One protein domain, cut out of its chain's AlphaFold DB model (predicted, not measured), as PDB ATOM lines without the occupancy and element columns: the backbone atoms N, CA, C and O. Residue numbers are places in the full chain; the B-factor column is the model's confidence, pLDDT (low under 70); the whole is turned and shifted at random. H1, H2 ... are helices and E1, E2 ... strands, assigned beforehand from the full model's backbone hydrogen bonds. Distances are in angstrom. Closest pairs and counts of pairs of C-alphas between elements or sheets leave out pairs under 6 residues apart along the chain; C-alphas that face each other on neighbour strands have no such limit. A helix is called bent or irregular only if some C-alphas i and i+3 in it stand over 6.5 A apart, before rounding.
ATOM      1  N   ARG A 203       1.354  79.950   0.349       88.25
ATOM      2  CA  ARG A 203       0.390  78.840   0.268       88.25
ATOM      3  C   ARG A 203       1.093  77.493   0.072       88.25
ATOM      4  O   ARG A 203       0.743  76.526   0.745       88.25
ATOM      5  N   ALA A 204       2.107  77.439  -0.796       92.94
ATOM      6  CA  ALA A 204       2.918  76.239  -1.002       92.94
ATOM      7  C   ALA A 204       3.675  75.826   0.272       92.94
ATOM      8  O   ALA A 204       3.719  74.645   0.610       92.94
ATOM      9  N   ARG A 205       4.215  76.796   1.020       92.81
ATOM     10  CA  ARG A 205       4.874  76.552   2.306       92.81
ATOM     11  C   ARG A 205       3.894  76.009   3.334       92.81
ATOM     12  O   ARG A 205       4.222  75.081   4.068       92.81
ATOM     13  N   ARG A 206       2.676  76.552   3.380       89.06
ATOM     14  CA  ARG A 206       1.649  76.035   4.281       89.06
ATOM     15  C   ARG A 206       1.246  74.604   3.928       89.06
ATOM     16  O   ARG A 206       1.065  73.783   4.824       89.06
ATOM     17  N   PHE A 207       1.135  74.304   2.636       90.44
ATOM     18  CA  PHE A 207       0.905  72.946   2.157       90.44
ATOM     19  C   PHE A 207       2.009  71.989   2.629       90.44
ATOM     20  O   PHE A 207       1.686  70.970   3.232       90.44
ATOM     21  N   GLU A 208       3.284  72.359   2.471       93.19
ATOM     22  CA  GLU A 208       4.425  71.602   3.008       93.19
ATOM     23  C   GLU A 208       4.309  71.395   4.525       93.19
ATOM     24  O   GLU A 208       4.402  70.265   4.996       93.19
ATOM     25  N   LYS A 209       4.042  72.457   5.298       89.69
ATOM     26  CA  LYS A 209       3.900  72.369   6.760       89.69
ATOM     27  C   LYS A 209       2.796  71.389   7.173       89.69
ATOM     28  O   LYS A 209       3.033  70.551   8.032       89.69
ATOM     29  N   ASN A 210       1.630  71.444   6.529       87.88
ATOM     30  CA  ASN A 210       0.541  70.505   6.802       87.88
ATOM     31  C   ASN A 210       0.935  69.051   6.471       87.88
ATOM     32  O   ASN A 210       0.515  68.145   7.183       87.88
ATOM     33  N   CYS A 211       1.718  68.820   5.411       89.69
ATOM     34  CA  CYS A 211       2.220  67.483   5.070       89.69
ATOM     35  C   CYS A 211       3.178  66.963   6.153       89.69
ATOM     36  O   CYS A 211       3.011  65.848   6.642       89.69
ATOM     37  N   LEU A 212       4.115  67.805   6.597       88.38
ATOM     38  CA  LEU A 212       5.064  67.469   7.662       88.38
ATOM     39  C   LEU A 212       4.364  67.203   9.004       88.38
ATOM     40  O   LEU A 212       4.717  66.259   9.701       88.38
ATOM     41  N   GLU A 213       3.327  67.975   9.345       85.69
ATOM     42  CA  GLU A 213       2.495  67.749  10.540       85.69
ATOM     43  C   GLU A 213       1.763  66.392  10.512       85.69
ATOM     44  O   GLU A 213       1.404  65.868  11.565       85.69
ATOM     45  N   GLN A 214       1.531  65.820   9.326       84.50
ATOM     46  CA  GLN A 214       0.976  64.472   9.148       84.50
ATOM     47  C   GLN A 214       2.062  63.396   8.945       84.50
ATOM     48  O   GLN A 214       1.728  62.246   8.676       84.50
ATOM     49  N   ASN A 215       3.346  63.737   9.115       88.12
ATOM     50  CA  ASN A 215       4.502  62.866   8.863       88.12
ATOM     51  C   ASN A 215       4.598  62.344   7.417       88.12
ATOM     52  O   ASN A 215       5.125  61.256   7.193       88.12
ATOM     53  N   ILE A 216       4.109  63.112   6.442       86.94
ATOM     54  CA  ILE A 216       4.258  62.778   5.021       86.94
ATOM     55  C   ILE A 216       5.673  63.187   4.572       86.94
ATOM     56  O   ILE A 216       6.013  64.372   4.691       86.94
ATOM     57  N   PRO A 217       6.510  62.256   4.073       85.94
ATOM     58  CA  PRO A 217       7.867  62.547   3.618       85.94
ATOM     59  C   PRO A 217       7.887  63.484   2.407       85.94
ATOM     60  O   PRO A 217       6.993  63.455   1.563       85.94
ATOM     61  N   VAL A 218       8.952  64.275   2.269       84.56
ATOM     62  CA  VAL A 218       9.124  65.218   1.147       84.56
ATOM     63  C   VAL A 218       9.123  64.498  -0.204       84.56
ATOM     64  O   VAL A 218       8.555  64.995  -1.179       84.56
ATOM     65  N   GLU A 219       9.705  63.303  -0.255       84.88
ATOM     66  CA  GLU A 219       9.771  62.455  -1.444       84.88
ATOM     67  C   GLU A 219       8.371  62.055  -1.921       84.88
ATOM     68  O   GLU A 219       8.110  62.028  -3.123       84.88
ATOM     69  N   GLU A 220       7.447  61.812  -0.989       82.06
ATOM     70  CA  GLU A 220       6.057  61.472  -1.297       82.06
ATOM     71  C   GLU A 220       5.293  62.679  -1.860       82.06
ATOM     72  O   GLU A 220       4.511  62.546  -2.807       82.06
ATOM     73  N   ILE A 221       5.582  63.886  -1.358       83.50
ATOM     74  CA  ILE A 221       5.013  65.129  -1.898       83.50
ATOM     75  C   ILE A 221       5.455  65.335  -3.358       83.50
ATOM     76  O   ILE A 221       4.642  65.729  -4.202       83.50
ATOM     77  N   LEU A 222       6.730  65.062  -3.666       83.81
ATOM     78  CA  LEU A 222       7.312  65.210  -5.008       83.81
ATOM     79  C   LEU A 222       6.984  64.048  -5.955       83.81
ATOM     80  O   LEU A 222       7.023  64.235  -7.174       83.81
ATOM     81  N   GLY A 223       6.662  62.874  -5.415       81.50
ATOM     82  CA  GLY A 223       6.399  61.658  -6.172       81.50
ATOM     83  C   GLY A 223       5.142  61.719  -7.042       81.50
ATOM     84  O   GLY A 223       4.310  62.628  -6.960       81.50
ATOM     85  N   THR A 224       4.966  60.712  -7.895       63.59
ATOM     86  CA  THR A 224       3.815  60.602  -8.810       63.59
ATOM     87  C   THR A 224       2.591  59.946  -8.183       63.59
ATOM     88  O   THR A 224       1.499  60.055  -8.744       63.59
ATOM     89  N   ASP A 225       2.747  59.313  -7.024       70.75
ATOM     90  CA  ASP A 225       1.720  58.440  -6.468       70.75
ATOM     91  C   ASP A 225       0.531  59.214  -5.890       70.75
ATOM     92  O   ASP A 225       0.629  60.368  -5.441       70.75
ATOM     93  N   HIS A 226      -0.635  58.575  -5.990       65.00
ATOM     94  CA  HIS A 226      -1.887  59.067  -5.440       65.00
ATOM     95  C   HIS A 226      -1.996  58.643  -3.980       65.00
ATOM     96  O   HIS A 226      -2.413  57.527  -3.687       65.00
ATOM     97  N   ASP A 227      -1.664  59.569  -3.089       79.88
ATOM     98  CA  ASP A 227      -1.974  59.457  -1.670       79.88
ATOM     99  C   ASP A 227      -3.311  60.166  -1.366       79.88
ATOM    100  O   ASP A 227      -3.583  61.302  -1.798       79.88
ATOM    101  N   GLU A 228      -4.188  59.448  -0.664       86.69
ATOM    102  CA  GLU A 228      -5.478  59.940  -0.186       86.69
ATOM    103  C   GLU A 228      -5.294  61.104   0.792       86.69
ATOM    104  O   GLU A 228      -6.055  62.079   0.744       86.69
ATOM    105  N   GLU A 229      -4.255  61.048   1.624       86.75
ATOM    106  CA  GLU A 229      -3.980  62.044   2.649       86.75
ATOM    107  C   GLU A 229      -3.436  63.340   2.032       86.75
ATOM    108  O   GLU A 229      -3.994  64.419   2.267       86.75
ATOM    109  N   LEU A 230      -2.467  63.258   1.113       88.94
ATOM    110  CA  LEU A 230      -2.065  64.403   0.287       88.94
ATOM    111  C   LEU A 230      -3.242  65.024  -0.474       88.94
ATOM    112  O   LEU A 230      -3.355  66.250  -0.576       88.94
ATOM    113  N   THR A 231      -4.154  64.202  -1.000       89.88
ATOM    114  CA  THR A 231      -5.360  64.695  -1.682       89.88
ATOM    115  C   THR A 231      -6.274  65.452  -0.716       89.88
ATOM    116  O   THR A 231      -6.834  66.494  -1.078       89.88
ATOM    117  N   ARG A 232      -6.416  64.966   0.521       87.31
ATOM    118  CA  ARG A 232      -7.182  65.621   1.588       87.31
ATOM    119  C   ARG A 232      -6.569  66.970   1.966       87.31
ATOM    120  O   ARG A 232      -7.298  67.962   2.023       87.31
ATOM    121  N   ILE A 233      -5.249  67.034   2.150       87.69
ATOM    122  CA  ILE A 233      -4.521  68.276   2.457       87.69
ATOM    123  C   ILE A 233      -4.623  69.267   1.291       87.69
ATOM    124  O   ILE A 233      -4.911  70.442   1.508       87.69
ATOM    125  N   SER A 234      -4.453  68.803   0.052       89.44
ATOM    126  CA  SER A 234      -4.560  69.627  -1.157       89.44
ATOM    127  C   SER A 234      -5.933  70.302  -1.271       89.44
ATOM    128  O   SER A 234      -6.013  71.518  -1.454       89.44
ATOM    129  N   LYS A 235      -7.016  69.536  -1.059       86.00
ATOM    130  CA  LYS A 235      -8.392  70.062  -1.018       86.00
ATOM    131  C   LYS A 235      -8.606  71.044   0.131       86.00
ATOM    132  O   LYS A 235      -9.244  72.070  -0.071       86.00
ATOM    133  N   LYS A 236      -8.072  70.747   1.321       81.75
ATOM    134  CA  LYS A 236      -8.144  71.636   2.493       81.75
ATOM    135  C   LYS A 236      -7.449  72.973   2.240       81.75
ATOM    136  O   LYS A 236      -7.915  73.990   2.725       81.75
ATOM    137  N   MET A 237      -6.364  72.962   1.474       82.38
ATOM    138  CA  MET A 237      -5.656  74.163   1.035       82.38
ATOM    139  C   MET A 237      -6.318  74.835  -0.173       82.38
ATOM    140  O   MET A 237      -5.698  75.726  -0.742       82.38
ATOM    141  N   GLU A 238      -7.513  74.398  -0.589       80.62
ATOM    142  CA  GLU A 238      -8.313  74.884  -1.726       80.62
ATOM    143  C   GLU A 238      -7.621  74.815  -3.098       80.62
ATOM    144  O   GLU A 238      -7.939  75.583  -4.012       80.62
ATOM    145  N   TYR A 239      -6.623  73.948  -3.270       86.19
ATOM    146  CA  TYR A 239      -6.068  73.726  -4.603       86.19
ATOM    147  C   TYR A 239      -7.107  73.036  -5.488       86.19
ATOM    148  O   TYR A 239      -7.886  72.201  -5.024       86.19
ATOM    149  N   LYS A 240      -7.100  73.336  -6.793       88.44
ATOM    150  CA  LYS A 240      -8.045  72.743  -7.751       88.44
ATOM    151  C   LYS A 240      -7.941  71.220  -7.773       88.44
ATOM    152  O   LYS A 240      -8.922  70.528  -8.038       88.44
ATOM    153  N   ASN A 241      -6.733  70.699  -7.582       90.75
ATOM    154  CA  ASN A 241      -6.435  69.276  -7.508       90.75
ATOM    155  C   ASN A 241      -5.033  69.043  -6.927       90.75
ATOM    156  O   ASN A 241      -4.212  69.959  -6.847       90.75
ATOM    157  N   LEU A 242      -4.739  67.777  -6.612       91.75
ATOM    158  CA  LEU A 242      -3.434  67.349  -6.105       91.75
ATOM    159  C   LEU A 242      -2.278  67.756  -7.035       91.75
ATOM    160  O   LEU A 242      -1.229  68.195  -6.567       91.75
ATOM    161  N   LYS A 243      -2.477  67.666  -8.356       92.50
ATOM    162  CA  LYS A 243      -1.460  68.048  -9.343       92.50
ATOM    163  C   LYS A 243      -1.066  69.520  -9.216       92.50
ATOM    164  O   LYS A 243       0.119  69.827  -9.273       92.50
ATOM    165  N   GLU A 244      -2.025  70.422  -9.015       93.50
ATOM    166  CA  GLU A 244      -1.728  71.834  -8.769       93.50
ATOM    167  C   GLU A 244      -0.909  72.014  -7.489       93.50
ATOM    168  O   GLU A 244       0.122  72.679  -7.526       93.50
ATOM    169  N   SER A 245      -1.309  71.388  -6.378       92.94
ATOM    170  CA  SER A 245      -0.562  71.506  -5.120       92.94
ATOM    171  C   SER A 245       0.868  70.966  -5.221       92.94
ATOM    172  O   SER A 245       1.789  71.614  -4.727       92.94
ATOM    173  N   LYS A 246       1.080  69.854  -5.944       94.25
ATOM    174  CA  LYS A 246       2.417  69.297  -6.207       94.25
ATOM    175  C   LYS A 246       3.269  70.251  -7.043       94.25
ATOM    176  O   LYS A 246       4.400  70.533  -6.667       94.25
ATOM    177  N   ILE A 247       2.710  70.830  -8.111       95.38
ATOM    178  CA  ILE A 247       3.414  71.843  -8.916       95.38
ATOM    179  C   ILE A 247       3.790  73.052  -8.052       95.38
ATOM    180  O   ILE A 247       4.913  73.534  -8.127       95.38
ATOM    181  N   ARG A 248       2.887  73.539  -7.193       95.38
ATOM    182  CA  ARG A 248       3.169  74.677  -6.300       95.38
ATOM    183  C   ARG A 248       4.258  74.357  -5.280       95.38
ATOM    184  O   ARG A 248       5.071  75.226  -4.981       95.38
ATOM    185  N   TYR A 249       4.296  73.124  -4.785       95.75
ATOM    186  CA  TYR A 249       5.369  72.655  -3.919       95.75
ATOM    187  C   TYR A 249       6.715  72.569  -4.653       95.75
ATOM    188  O   TYR A 249       7.708  73.120  -4.191       95.75
ATOM    189  N   GLN A 250       6.743  71.982  -5.848       96.38
ATOM    190  CA  GLN A 250       7.929  71.938  -6.712       96.38
ATOM    191  C   GLN A 250       8.462  73.340  -7.047       96.38
ATOM    192  O   GLN A 250       9.669  73.576  -7.024       96.38
ATOM    193  N   MET A 251       7.564  74.295  -7.307       96.94
ATOM    194  CA  MET A 251       7.931  75.701  -7.475       96.94
ATOM    195  C   MET A 251       8.616  76.261  -6.223       96.94
ATOM    196  O   MET A 251       9.584  77.002  -6.358       96.94
ATOM    197  N   LEU A 252       8.131  75.922  -5.021       96.50
ATOM    198  CA  LEU A 252       8.724  76.375  -3.759       96.50
ATOM    199  C   LEU A 252      10.139  75.813  -3.573       96.50
ATOM    200  O   LEU A 252      11.027  76.565  -3.184       96.50
ATOM    201  N   VAL A 253      10.353  74.532  -3.887       96.31
ATOM    202  CA  VAL A 253      11.681  73.891  -3.840       96.31
ATOM    203  C   VAL A 253      12.666  74.634  -4.746       96.31
ATOM    204  O   VAL A 253      13.706  75.092  -4.282       96.31
ATOM    205  N   LEU A 254      12.296  74.846  -6.011       97.25
ATOM    206  CA  LEU A 254      13.141  75.559  -6.975       97.25
ATOM    207  C   LEU A 254      13.371  77.023  -6.593       97.25
ATOM    208  O   LEU A 254      14.440  77.569  -6.840       97.25
ATOM    209  N   ALA A 255      12.375  77.679  -6.000       96.69
ATOM    210  CA  ALA A 255      12.512  79.051  -5.535       96.69
ATOM    211  C   ALA A 255      13.445  79.179  -4.327       96.69
ATOM    212  O   ALA A 255      14.182  80.159  -4.247       96.69
ATOM    213  N   ARG A 256      13.455  78.201  -3.411       95.56
ATOM    214  CA  ARG A 256      14.440  78.147  -2.320       95.56
ATOM    215  C   ARG A 256      15.844  77.965  -2.870       95.56
ATOM    216  O   ARG A 256      16.711  78.751  -2.522       95.56
ATOM    217  N   GLU A 257      16.031  77.024  -3.792       95.81
ATOM    218  CA  GLU A 257      17.327  76.801  -4.438       95.81
ATOM    219  C   GLU A 257      17.810  78.054  -5.192       95.81
ATOM    220  O   GLU A 257      18.972  78.443  -5.105       95.81
ATOM    221  N   PHE A 258      16.897  78.753  -5.872       95.50
ATOM    222  CA  PHE A 258      17.185  80.030  -6.522       95.50
ATOM    223  C   PHE A 258      17.596  81.139  -5.535       95.50
ATOM    224  O   PHE A 258      18.412  81.991  -5.863       95.50
ATOM    225  N   VAL A 259      17.046  81.169  -4.326       94.31
ATOM    226  CA  VAL A 259      17.457  82.144  -3.303       94.31
ATOM    227  C   VAL A 259      18.793  81.730  -2.672       94.31
ATOM    228  O   VAL A 259      19.712  82.534  -2.550       94.31
ATOM    229  N   GLU A 260      18.942  80.454  -2.324       92.81
ATOM    230  CA  GLU A 260      20.142  79.892  -1.693       92.81
ATOM    231  C   GLU A 260      21.370  79.938  -2.607       92.81
ATOM    232  O   GLU A 260      22.484  80.140  -2.127       92.81
ATOM    233  N   GLY A 261      21.169  79.839  -3.924       92.25
ATOM    234  CA  GLY A 261      22.221  80.010  -4.922       92.25
ATOM    235  C   GLY A 261      22.778  81.436  -5.018       92.25
ATOM    236  O   GLY A 261      23.716  81.664  -5.780       92.25
ATOM    237  N   GLY A 262      22.222  82.406  -4.280       89.94
ATOM    238  CA  GLY A 262      22.717  83.785  -4.252       89.94
ATOM    239  C   GLY A 262      22.549  84.511  -5.587       89.94
ATOM    240  O   GLY A 262      23.339  85.394  -5.933       89.94
ATOM    241  N   TRP A 263      21.537  84.124  -6.368       89.56
ATOM    242  CA  TRP A 263      21.255  84.731  -7.660       89.56
ATOM    243  C   TRP A 263      20.932  86.221  -7.488       89.56
ATOM    244  O   TRP A 263      20.353  86.637  -6.485       89.56
ATOM    245  N   ALA A 264      21.314  87.051  -8.462       84.19
ATOM    246  CA  ALA A 264      21.172  88.502  -8.359       84.19
ATOM    247  C   ALA A 264      20.595  89.136  -9.626       84.19
ATOM    248  O   ALA A 264      21.012  88.841 -10.747       84.19
ATOM    249  N   LEU A 265      19.675  90.077  -9.431       81.06
ATOM    250  CA  LEU A 265      19.173  90.974 -10.460       81.06
ATOM    251  C   LEU A 265      20.111  92.175 -10.601       81.06
ATOM    252  O   LEU A 265      20.385  92.879  -9.634       81.06
ATOM    253  N   ILE A 266      20.545  92.489 -11.822       75.12
ATOM    254  CA  ILE A 266      21.245  93.755 -12.074       75.12
ATOM    255  C   ILE A 266      20.202  94.865 -12.254       75.12
ATOM    256  O   ILE A 266      19.532  94.954 -13.288       75.12
ATOM    257  N   LYS A 267      20.068  95.734 -11.250       77.44
ATOM    258  CA  LYS A 267      19.182  96.905 -11.253       77.44
ATOM    259  C   LYS A 267      20.051  98.161 -11.217       77.44
ATOM    260  O   LYS A 267      20.790  98.381 -10.267       77.44
ATOM    261  N   GLU A 268      20.005  98.953 -12.291       80.00
ATOM    262  CA  GLU A 268      20.737 100.234 -12.391       80.00
ATOM    263  C   GLU A 268      22.259 100.095 -12.181       80.00
ATOM    264  O   GLU A 268      22.906 100.934 -11.563       80.00
ATOM    265  N   GLY A 269      22.841  99.002 -12.683       77.31
ATOM    266  CA  GLY A 269      24.275  98.726 -12.548       77.31
ATOM    267  C   GLY A 269      24.696  98.185 -11.177       77.31
ATOM    268  O   GLY A 269      25.881  97.940 -10.976       77.31
ATOM    269  N   LYS A 270      23.753  97.956 -10.253       81.50
ATOM    270  CA  LYS A 270      24.000  97.285  -8.972       81.50
ATOM    271  C   LYS A 270      23.404  95.882  -8.982       81.50
ATOM    272  O   LYS A 270      22.283  95.687  -9.447       81.50
ATOM    273  N   ALA A 271      24.159  94.915  -8.469       82.25
ATOM    274  CA  ALA A 271      23.639  93.585  -8.190       82.25
ATOM    275  C   ALA A 271      22.743  93.661  -6.947       82.25
ATOM    276  O   ALA A 271      23.185  94.103  -5.889       82.25
ATOM    277  N   VAL A 272      21.484  93.273  -7.106       84.12
ATOM    278  CA  VAL A 272      20.509  93.085  -6.034       84.12
ATOM    279  C   VAL A 272      20.293  91.584  -5.918       84.12
ATOM    280  O   VAL A 272      19.674  90.981  -6.793       84.12
ATOM    281  N   THR A 273      20.890  90.975  -4.902       87.94
ATOM    282  CA  THR A 273      20.758  89.548  -4.596       87.94
ATOM    283  C   THR A 273      19.343  89.224  -4.128       87.94
ATOM    284  O   THR A 273      18.708  90.033  -3.456       87.94
ATOM    285  N   TYR A 274      18.849  88.046  -4.501       90.88
ATOM    286  CA  TYR A 274      17.656  87.453  -3.909       90.88
ATOM    287  C   TYR A 274      18.096  86.730  -2.638       90.88
ATOM    288  O   TYR A 274      18.626  85.626  -2.707       90.88
ATOM    289  N   GLU A 275      17.939  87.368  -1.484       90.25
ATOM    290  CA  GLU A 275      18.385  86.823  -0.193       90.25
ATOM    291  C   GLU A 275      17.286  86.007   0.488       90.25
ATOM    292  O   GLU A 275      17.551  85.169   1.355       90.25
ATOM    293  N   LYS A 276      16.037  86.249   0.089       92.81
ATOM    294  CA  LYS A 276      14.851  85.666   0.704       92.81
ATOM    295  C   LYS A 276      13.709  85.501  -0.306       92.81
ATOM    296  O   LYS A 276      13.691  86.131  -1.362       92.81
ATOM    297  N   LEU A 277      12.731  84.645  -0.002       92.31
ATOM    298  CA  LEU A 277      11.624  84.335  -0.922       92.31
ATOM    299  C   LEU A 277      10.720  85.552  -1.164       92.31
ATOM    300  O   LEU A 277      10.151  85.696  -2.248       92.31
ATOM    301  N   SER A 278      10.611  86.458  -0.192       88.69
ATOM    302  CA  SER A 278       9.883  87.717  -0.383       88.69
ATOM    303  C   SER A 278      10.486  88.627  -1.474       88.69
ATOM    304  O   SER A 278       9.746  89.402  -2.094       88.69
ATOM    305  N   ASP A 279      11.769  88.465  -1.824       90.31
ATOM    306  CA  ASP A 279      12.430  89.224  -2.900       90.31
ATOM    307  C   ASP A 279      11.957  88.799  -4.301       90.31
ATOM    308  O   ASP A 279      12.131  89.528  -5.281       90.31
ATOM    309  N   LEU A 280      11.286  87.645  -4.427       90.25
ATOM    310  CA  LEU A 280      10.720  87.180  -5.700       90.25
ATOM    311  C   LEU A 280       9.637  88.125  -6.245       90.25
ATOM    312  O   LEU A 280       9.301  88.064  -7.430       90.25
ATOM    313  N   SER A 281       9.115  89.026  -5.409       84.75
ATOM    314  CA  SER A 281       8.258  90.142  -5.828       84.75
ATOM    315  C   SER A 281       8.905  91.008  -6.924       84.75
ATOM    316  O   SER A 281       8.212  91.472  -7.831       84.75
ATOM    317  N   GLU A 282      10.236  91.132  -6.941       84.81
ATOM    318  CA  GLU A 282      10.981  91.900  -7.952       84.81
ATOM    319  C   GLU A 282      10.992  91.218  -9.341       84.81
ATOM    320  O   GLU A 282      11.151  91.877 -10.379       84.81
ATOM    321  N   ILE A 283      10.763  89.898  -9.405       84.19
ATOM    322  CA  ILE A 283      10.726  89.132 -10.668       84.19
ATOM    323  C   ILE A 283       9.517  89.543 -11.520       84.19
ATOM    324  O   ILE A 283       9.546  89.447 -12.747       84.19
ATOM    325  N   GLY A 284       8.478  90.144 -10.939       78.12
ATOM    326  CA  GLY A 284       7.357  90.739 -11.667       78.12
ATOM    327  C   GLY A 284       6.008  90.430 -11.046       78.12
ATOM    328  O   GLY A 284       5.925  89.990  -9.904       78.12
ATOM    329  N   ALA A 285       4.949  90.665 -11.828       72.12
ATOM    330  CA  ALA A 285       3.584  90.399 -11.391       72.12
ATOM    331  C   ALA A 285       3.463  88.967 -10.845       72.12
ATOM    332  O   ALA A 285       3.995  88.014 -11.426       72.12
ATOM    333  N   SER A 286       2.794  88.844  -9.699       79.94
ATOM    334  CA  SER A 286       2.558  87.570  -9.017       79.94
ATOM    335  C   SER A 286       3.844  86.799  -8.668       79.94
ATOM    336  O   SER A 286       3.870  85.571  -8.756       79.94
ATOM    337  N   TYR A 287       4.918  87.488  -8.261       84.81
ATOM    338  CA  TYR A 287       6.108  86.873  -7.643       84.81
ATOM    339  C   TYR A 287       6.795  85.811  -8.521       84.81
ATOM    340  O   TYR A 287       7.161  84.735  -8.050       84.81
ATOM    341  N   GLY A 288       6.863  86.039  -9.835       88.94
ATOM    342  CA  GLY A 288       7.478  85.085 -10.765       88.94
ATOM    343  C   GLY A 288       6.701  83.776 -10.958       88.94
ATOM    344  O   GLY A 288       7.264  82.832 -11.510       88.94
ATOM    345  N   THR A 289       5.417  83.717 -10.565       93.69
ATOM    346  CA  THR A 289       4.562  82.511 -10.637       93.69
ATOM    347  C   THR A 289       4.742  81.729 -11.936       93.69
ATOM    348  O   THR A 289       5.062  80.548 -11.898       93.69
ATOM    349  N   GLN A 290       4.571  82.377 -13.093       93.62
ATOM    350  CA  GLN A 290       4.632  81.683 -14.383       93.62
ATOM    351  C   GLN A 290       6.030  81.139 -14.701       93.62
ATOM    352  O   GLN A 290       6.146  80.100 -15.339       93.62
ATOM    353  N   ALA A 291       7.089  81.839 -14.283       94.94
ATOM    354  CA  ALA A 291       8.459  81.415 -14.549       94.94
ATOM    355  C   ALA A 291       8.786  80.142 -13.759       94.94
ATOM    356  O   ALA A 291       9.197  79.146 -14.353       94.94
ATOM    357  N   PHE A 292       8.509  80.147 -12.452       97.00
ATOM    358  CA  PHE A 292       8.709  78.970 -11.608       97.00
ATOM    359  C   PHE A 292       7.754  77.832 -11.959       97.00
ATOM    360  O   PHE A 292       8.157  76.679 -11.905       97.00
ATOM    361  N   GLU A 293       6.514  78.119 -12.365       96.81
ATOM    362  CA  GLU A 293       5.576  77.080 -12.803       96.81
ATOM    363  C   GLU A 293       6.077  76.372 -14.068       96.81
ATOM    364  O   GLU A 293       6.041  75.142 -14.141       96.81
ATOM    365  N   THR A 294       6.569  77.124 -15.059       96.50
ATOM    366  CA  THR A 294       7.189  76.536 -16.253       96.50
ATOM    367  C   THR A 294       8.435  75.741 -15.887       96.50
ATOM    368  O   THR A 294       8.566  74.606 -16.341       96.50
ATOM    369  N   LEU A 295       9.313  76.287 -15.041       97.06
ATOM    370  CA  LEU A 295      10.527  75.592 -14.616       97.06
ATOM    371  C   LEU A 295      10.210  74.293 -13.865       97.06
ATOM    372  O   LEU A 295      10.753  73.255 -14.215       97.06
ATOM    373  N   ALA A 296       9.275  74.315 -12.913       96.88
ATOM    374  CA  ALA A 296       8.833  73.128 -12.181       96.88
ATOM    375  C   ALA A 296       8.284  72.055 -13.128       96.88
ATOM    376  O   ALA A 296       8.691  70.895 -13.067       96.88
ATOM    377  N   LYS A 297       7.422  72.456 -14.073       95.62
ATOM    378  CA  LYS A 297       6.872  71.542 -15.082       95.62
ATOM    379  C   LYS A 297       7.950  70.898 -15.948       95.62
ATOM    380  O   LYS A 297       7.758  69.777 -16.400       95.62
ATOM    381  N   LYS A 298       9.035  71.616 -16.231       95.75
ATOM    382  CA  LYS A 298      10.131  71.121 -17.060       95.75
ATOM    383  C   LYS A 298      11.095  70.254 -16.255       95.75
ATOM    384  O   LYS A 298      11.335  69.123 -16.655       95.75
ATOM    385  N   TYR A 299      11.562  70.728 -15.109       95.69
ATOM    386  CA  TYR A 299      12.558  70.040 -14.293       95.69
ATOM    387  C   TYR A 299      12.055  68.711 -13.728       95.69
ATOM    388  O   TYR A 299      12.712  67.693 -13.903       95.69
ATOM    389  N   PHE A 300      10.855  68.678 -13.143       93.56
ATOM    390  CA  PHE A 300      10.351  67.467 -12.480       93.56
ATOM    391  C   PHE A 300       9.643  66.473 -13.412       93.56
ATOM    392  O   PHE A 300       9.267  65.389 -12.971       93.56
ATOM    393  N   HIS A 301       9.402  66.828 -14.678       91.94
ATOM    394  CA  HIS A 301       8.642  65.977 -15.606       91.94
ATOM    395  C   HIS A 301       9.313  65.771 -16.968       91.94
ATOM    396  O   HIS A 301       8.686  65.224 -17.877       91.94
ATOM    397  N   THR A 302      10.563  66.209 -17.131       91.50
ATOM    398  CA  THR A 302      11.375  65.851 -18.298       91.50
ATOM    399  C   THR A 302      12.161  64.592 -17.974       91.50
ATOM    400  O   THR A 302      12.878  64.547 -16.983       91.50
ATOM    401  N   ASP A 303      12.028  63.586 -18.830       89.62
ATOM    402  CA  ASP A 303      12.822  62.365 -18.756       89.62
ATOM    403  C   ASP A 303      14.200  62.618 -19.390       89.62
ATOM    404  O   ASP A 303      14.351  62.611 -20.615       89.62
ATOM    405  N   ALA A 304      15.172  62.973 -18.551       88.88
ATOM    406  CA  ALA A 304      16.565  63.205 -18.917       88.88
ATOM    407  C   ALA A 304      17.479  62.927 -17.714       88.88
ATOM    408  O   ALA A 304      17.022  62.851 -16.574       88.88
ATOM    409  N   GLU A 305      18.782  62.798 -17.964       88.88
ATOM    410  CA  GLU A 305      19.765  62.618 -16.897       88.88
ATOM    411  C   GLU A 305      19.774  63.808 -15.928       88.88
ATOM    412  O   GLU A 305      19.696  64.967 -16.341       88.88
ATOM    413  N   THR A 306      19.933  63.535 -14.631       90.06
ATOM    414  CA  THR A 306      19.925  64.562 -13.575       90.06
ATOM    415  C   THR A 306      20.933  65.678 -13.841       90.06
ATOM    416  O   THR A 306      20.593  66.848 -13.705       90.06
ATOM    417  N   VAL A 307      22.133  65.336 -14.322       87.81
ATOM    418  CA  VAL A 307      23.176  66.320 -14.659       87.81
ATOM    419  C   VAL A 307      22.695  67.291 -15.738       87.81
ATOM    420  O   VAL A 307      22.929  68.493 -15.633       87.81
ATOM    421  N   VAL A 308      21.990  66.802 -16.760       88.81
ATOM    422  CA  VAL A 308      21.405  67.646 -17.810       88.81
ATOM    423  C   VAL A 308      20.319  68.546 -17.229       88.81
ATOM    424  O   VAL A 308      20.300  69.746 -17.502       88.81
ATOM    425  N   LEU A 309      19.415  67.976 -16.429       91.94
ATOM    426  CA  LEU A 309      18.316  68.721 -15.815       91.94
ATOM    427  C   LEU A 309      18.829  69.854 -14.920       91.94
ATOM    428  O   LEU A 309      18.272  70.952 -14.960       91.94
ATOM    429  N   ASP A 310      19.898  69.617 -14.160       92.25
ATOM    430  CA  ASP A 310      20.507  70.623 -13.289       92.25
ATOM    431  C   ASP A 310      21.147  71.770 -14.082       92.25
ATOM    432  O   ASP A 310      20.888  72.930 -13.763       92.25
ATOM    433  N   HIS A 311      21.856  71.488 -15.180       91.12
ATOM    434  CA  HIS A 311      22.365  72.548 -16.062       91.12
ATOM    435  C   HIS A 311      21.227  73.392 -16.664       91.12
ATOM    436  O   HIS A 311      21.293  74.621 -16.677       91.12
ATOM    437  N   LEU A 312      20.139  72.757 -17.123       93.06
ATOM    438  CA  LEU A 312      18.977  73.478 -17.666       93.06
ATOM    439  C   LEU A 312      18.266  74.322 -16.606       93.06
ATOM    440  O   LEU A 312      17.742  75.401 -16.907       93.06
ATOM    441  N   LYS A 313      18.232  73.837 -15.365       95.94
ATOM    442  CA  LYS A 313      17.710  74.571 -14.214       95.94
ATOM    443  C   LYS A 313      18.564  75.802 -13.913       95.94
ATOM    444  O   LYS A 313      17.998  76.885 -13.788       95.94
ATOM    445  N   GLU A 314      19.887  75.674 -13.876       94.56
ATOM    446  CA  GLU A 314      20.805  76.806 -13.685       94.56
ATOM    447  C   GLU A 314      20.674  77.846 -14.806       94.56
ATOM    448  O   GLU A 314      20.509  79.037 -14.530       94.56
ATOM    449  N   ASP A 315      20.625  77.416 -16.071       92.12
ATOM    450  CA  ASP A 315      20.369  78.307 -17.212       92.12
ATOM    451  C   ASP A 315      19.018  79.034 -17.068       92.12
ATOM    452  O   ASP A 315      18.880  80.227 -17.371       92.12
ATOM    453  N   SER A 316      18.005  78.341 -16.543       95.12
ATOM    454  CA  SER A 316      16.699  78.936 -16.254       95.12
ATOM    455  C   SER A 316      16.773  79.958 -15.116       95.12
ATOM    456  O   SER A 316      16.148  81.016 -15.212       95.12
ATOM    457  N   PHE A 317      17.562  79.702 -14.071       95.06
ATOM    458  CA  PHE A 317      17.825  80.660 -12.995       95.06
ATOM    459  C   PHE A 317      18.533  81.916 -13.511       95.06
ATOM    460  O   PHE A 317      18.111  83.026 -13.175       95.06
ATOM    461  N   VAL A 318      19.512  81.778 -14.413       91.75
ATOM    462  CA  VAL A 318      20.146  82.919 -15.096       91.75
ATOM    463  C   VAL A 318      19.091  83.788 -15.785       91.75
ATOM    464  O   VAL A 318      19.124  85.016 -15.670       91.75
ATOM    465  N   VAL A 319      18.137  83.175 -16.491       92.44
ATOM    466  CA  VAL A 319      17.053  83.893 -17.181       92.44
ATOM    467  C   VAL A 319      16.097  84.578 -16.206       92.44
ATOM    468  O   VAL A 319      15.730  85.734 -16.432       92.44
ATOM    469  N   ILE A 320      15.723  83.906 -15.115       92.69
ATOM    470  CA  ILE A 320      14.877  84.481 -14.060       92.69
ATOM    471  C   ILE A 320      15.556  85.716 -13.450       92.69
ATOM    472  O   ILE A 320      14.936  86.779 -13.369       92.69
ATOM    473  N   ALA A 321      16.843  85.613 -13.113       90.81
ATOM    474  CA  ALA A 321      17.627  86.703 -12.542       90.81
ATOM    475  C   ALA A 321      17.851  87.866 -13.528       90.81
ATOM    476  O   ALA A 321      17.904  89.028 -13.132       90.81
ATOM    477  N   LYS A 322      17.948  87.590 -14.837       85.88
ATOM    478  CA  LYS A 322      18.238  88.590 -15.881       85.88
ATOM    479  C   LYS A 322      17.008  89.200 -16.547       85.88
ATOM    480  O   LYS A 322      17.169  89.785 -17.609       85.88
ATOM    481  N   LYS A 323      15.809  89.140 -15.959       78.25
ATOM    482  CA  LYS A 323      14.518  89.627 -16.511       78.25
ATOM    483  C   LYS A 323      14.555  90.784 -17.539       78.25
ATOM    484  O   LYS A 323      13.778  90.767 -18.487       78.25
ATOM    485  N   LYS A 324      15.386  91.821 -17.349       73.50
ATOM    486  CA  LYS A 324      15.496  92.986 -18.257       73.50
ATOM    487  C   LYS A 324      16.284  92.729 -19.554       73.50
ATOM    488  O   LYS A 324      16.127  93.486 -20.503       73.50
ATOM    489  N   ASN A 325      17.087  91.672 -19.597       76.06
ATOM    490  CA  ASN A 325      17.983  91.291 -20.688       76.06
ATOM    491  C   ASN A 325      17.606  89.910 -21.240       76.06
ATOM    492  O   ASN A 325      18.469  89.054 -21.440       76.06
ATOM    493  N   LEU A 326      16.307  89.668 -21.437       81.00
ATOM    494  CA  LEU A 326      15.875  88.484 -22.172       81.00
ATOM    495  C   LEU A 326      16.410  88.564 -23.611       81.00
ATOM    496  O   LEU A 326      16.481  89.667 -24.164       81.00
ATOM    497  N   PRO A 327      16.777  87.429 -24.232       77.31
ATOM    498  CA  PRO A 327      17.074  87.406 -25.658       77.31
ATOM    499  C   PRO A 327      15.923  88.045 -26.441       77.31
ATOM    500  O   PRO A 327      14.759  87.858 -26.080       77.31
ATOM    501  N   HIS A 328      16.243  88.791 -27.504       76.75
ATOM    502  CA  HIS A 328      15.269  89.578 -28.276       76.75
ATOM    503  C   HIS A 328      14.072  88.762 -28.798       76.75
ATOM    504  O   HIS A 328      13.020  89.335 -29.077       76.75
ATOM    505  N   ASP A 329      14.212  87.441 -28.867       82.44
ATOM    506  CA  ASP A 329      13.205  86.521 -29.388       82.44
ATOM    507  C   ASP A 329      12.108  86.153 -28.369       82.44
ATOM    508  O   ASP A 329      11.082  85.582 -28.747       82.44
ATOM    509  N   PHE A 330      12.265  86.494 -27.082       87.38
ATOM    510  CA  PHE A 330      11.310  86.104 -26.040       87.38
ATOM    511  C   PHE A 330      10.573  87.291 -25.423       87.38
ATOM    512  O   PHE A 330      11.149  88.181 -24.806       87.38
ATOM    513  N   SER A 331       9.242  87.241 -25.494       87.19
ATOM    514  CA  SER A 331       8.358  88.262 -24.919       87.19
ATOM    515  C   SER A 331       8.172  88.151 -23.397       87.19
ATOM    516  O   SER A 331       7.517  89.002 -22.800       87.19
ATOM    517  N   SER A 332       8.644  87.071 -22.763       90.38
ATOM    518  CA  SER A 332       8.486  86.825 -21.323       90.38
ATOM    519  C   SER A 332       9.531  85.843 -20.782       90.38
ATOM    520  O   SER A 332      10.045  84.996 -21.512       90.38
ATOM    521  N   VAL A 333       9.787  85.912 -19.468       91.38
ATOM    522  CA  VAL A 333      10.720  85.021 -18.749       91.38
ATOM    523  C   VAL A 333      10.327  83.549 -18.921       91.38
ATOM    524  O   VAL A 333      11.168  82.723 -19.248       91.38
ATOM    525  N   HIS A 334       9.040  83.214 -18.773       93.81
ATOM    526  CA  HIS A 334       8.585  81.824 -18.897       93.81
ATOM    527  C   HIS A 334       8.780  81.256 -20.313       93.81
ATOM    528  O   HIS A 334       9.059  80.069 -20.448       93.81
ATOM    529  N   ARG A 335       8.660  82.085 -21.364       92.81
ATOM    530  CA  ARG A 335       8.914  81.656 -22.751       92.81
ATOM    531  C   ARG A 335      10.399  81.446 -23.008       92.81
ATOM    532  O   ARG A 335      10.749  80.506 -23.704       92.81
ATOM    533  N   ALA A 336      11.251  82.289 -22.427       93.19
ATOM    534  CA  ALA A 336      12.697  82.110 -22.506       93.19
ATOM    535  C   ALA A 336      13.142  80.806 -21.826       93.19
ATOM    536  O   ALA A 336      13.919  80.058 -22.410       93.19
ATOM    537  N   ILE A 337      12.583  80.486 -20.650       94.44
ATOM    538  CA  ILE A 337      12.782  79.177 -20.007       94.44
ATOM    539  C   ILE A 337      12.319  78.062 -20.951       94.44
ATOM    540  O   ILE A 337      13.068  77.135 -21.223       94.44
ATOM    541  N   GLU A 338      11.111  78.150 -21.508       93.94
ATOM    542  CA  GLU A 338      10.620  77.117 -22.424       93.94
ATOM    543  C   GLU A 338      11.532  76.910 -23.647       93.94
ATOM    544  O   GLU A 338      11.780  75.762 -24.014       93.94
ATOM    545  N   GLY A 339      12.070  77.992 -24.219       92.19
ATOM    546  CA  GLY A 339      13.026  77.954 -25.327       92.19
ATOM    547  C   GLY A 339      14.322  77.222 -24.978       92.19
ATOM    548  O   GLY A 339      14.683  76.284 -25.683       92.19
ATOM    549  N   ILE A 340      14.956  77.565 -23.847       91.62
ATOM    550  CA  ILE A 340      16.195  76.912 -23.370       91.62
ATOM    551  C   ILE A 340      16.028  75.396 -23.308       91.62
ATOM    552  O   ILE A 340      16.870  74.644 -23.799       91.62
ATOM    553  N   TRP A 341      14.917  74.946 -22.728       92.94
ATOM    554  CA  TRP A 341      14.651  73.525 -22.557       92.94
ATOM    555  C   TRP A 341      14.402  72.817 -23.890       92.94
ATOM    556  O   TRP A 341      14.832  71.682 -24.061       92.94
ATOM    557  N   VAL A 342      13.720  73.455 -24.846       90.44
ATOM    558  CA  VAL A 342      13.505  72.863 -26.176       90.44
ATOM    559  C   VAL A 342      14.820  72.758 -26.944       90.44
ATOM    560  O   VAL A 342      15.133  71.680 -27.448       90.44
ATOM    561  N   ASP A 343      15.594  73.839 -27.004       81.69
ATOM    562  CA  ASP A 343      16.806  73.911 -27.823       81.69
ATOM    563  C   ASP A 343      17.872  72.926 -27.332       81.69
ATOM    564  O   ASP A 343      18.399  72.131 -28.114       81.69
ATOM    565  N   ARG A 344      18.124  72.893 -26.021       80.12
ATOM    566  CA  ARG A 344      19.135  72.006 -25.436       80.12
ATOM    567  C   ARG A 344      18.751  70.534 -25.477       80.12
ATOM    568  O   ARG A 344      19.603  69.702 -25.770       80.12
TER     569      ARG A 344
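What this domain is: This is residues 203 to 344 of the 466 residues of an uncharacterized protein of Candidatus Marinimicrobia bacterium (UniProt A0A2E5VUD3). Two lobes share one long helix, H4: three helices, H1, H2 and H3, gather round its earlier part, and a bundle of three helices, H6, H7 and H8, lies farther along, with H6 crossing H4 nearly at right angles. A small two-stranded hairpin, E1 and E2, lies at the far end of the second lobe, with E1 beside the last turn of H7, and short H5 makes a corner with H6. The printed part has 142 residues, with eight named helices and two named strands in the order H1 H2 H3 H4 E1 E2 H5 H6 H7 H8; the sheet, E1 - E2, is antiparallel and the class is mostly helix. The whole is compact, with a radius of gyration of the C-alphas of 15.8 A, yet elongated, with spans of 48 by 31 by 25 A.

How they stand to each other: E1, residues 264 to 267, and E2, residues 270 to 273, form a hairpin; N 265 and O 272 are 2.8 A apart and N 267 and O 270 2.9 A, within hydrogen-bond range. The closest C-alphas of E1 and H7, residues 306 to 321, are those of Leu 265 and Ala 321, 5.0 A apart. H7 touches H8, residues 333 to 344, with C-alphas 316 and 337 closest at 5.4 A, opposite ways at a shallow tilt of 32 degrees, only just short of steep. H6, residues 285 to 299, touches H8 with C-alphas 291 and 334 closest at 4.4 A, the same way at a shallow tilt of 17 degrees. H6, H7 and H8 form an up and down bundle, each running against the one before it. H4, residues 242 to 260, is the hub, touching five helices; its residues 247 to 255 touch residues 292 to 297 of H6, about perpendicular at 79 degrees, with C-alphas 251 and 292 closest at 5.3 A. H5, residues 277 to 283, and H6 touch only at the corner, with C-alphas 281 and 287 closest at 4.3 A. H4 and H5 only just touch, with 3 pairs of C-alphas within 8 A, the closest being 259 and 277 at 6.7 A. Residues 245 to 252 of H4 touch H1, residues 203 to 213, with C-alphas 204 and 249 closest at 5.2 A. Residues 246 to 250 of H4 touch H2, residues 218 to 222, with C-alphas 222 and 246 closest at 6.5 A. Residues 242 to 245 of H4 touch H3, residues 228 to 236, with C-alphas 231 and 242 closest at 5.5 A. H1 and H6, for instance, are apart. Every O i to N i+4 pair is within hydrogen-bond range in H1, H2, H3, H4, H7 and H8; H6 has 8 of 11, and H5 has 0 of 3 but 4 of 4 O i to N i+3 pairs.

Where its parts are: H1 begins at C-alpha 203, (0.390, 78.840, 0.268). H4 is 27.1 A from first to last C-alpha, H6 22.4 A and H7 22.3 A. H6 is irregular: C-alphas 287 and 290 are 8.6 A apart. H8 ends at C-alpha 344, (19.135, 72.006, -25.436).

The domain as a whole: The two C-alphas farthest apart, of Glu 228 and Gly 269, are 50.4 A apart. The printed part has no cut, and the link from H7 to H8, 11 residues, is long. The mean pLDDT of the printed part is 88.5; residues 224 and 226 are under 70.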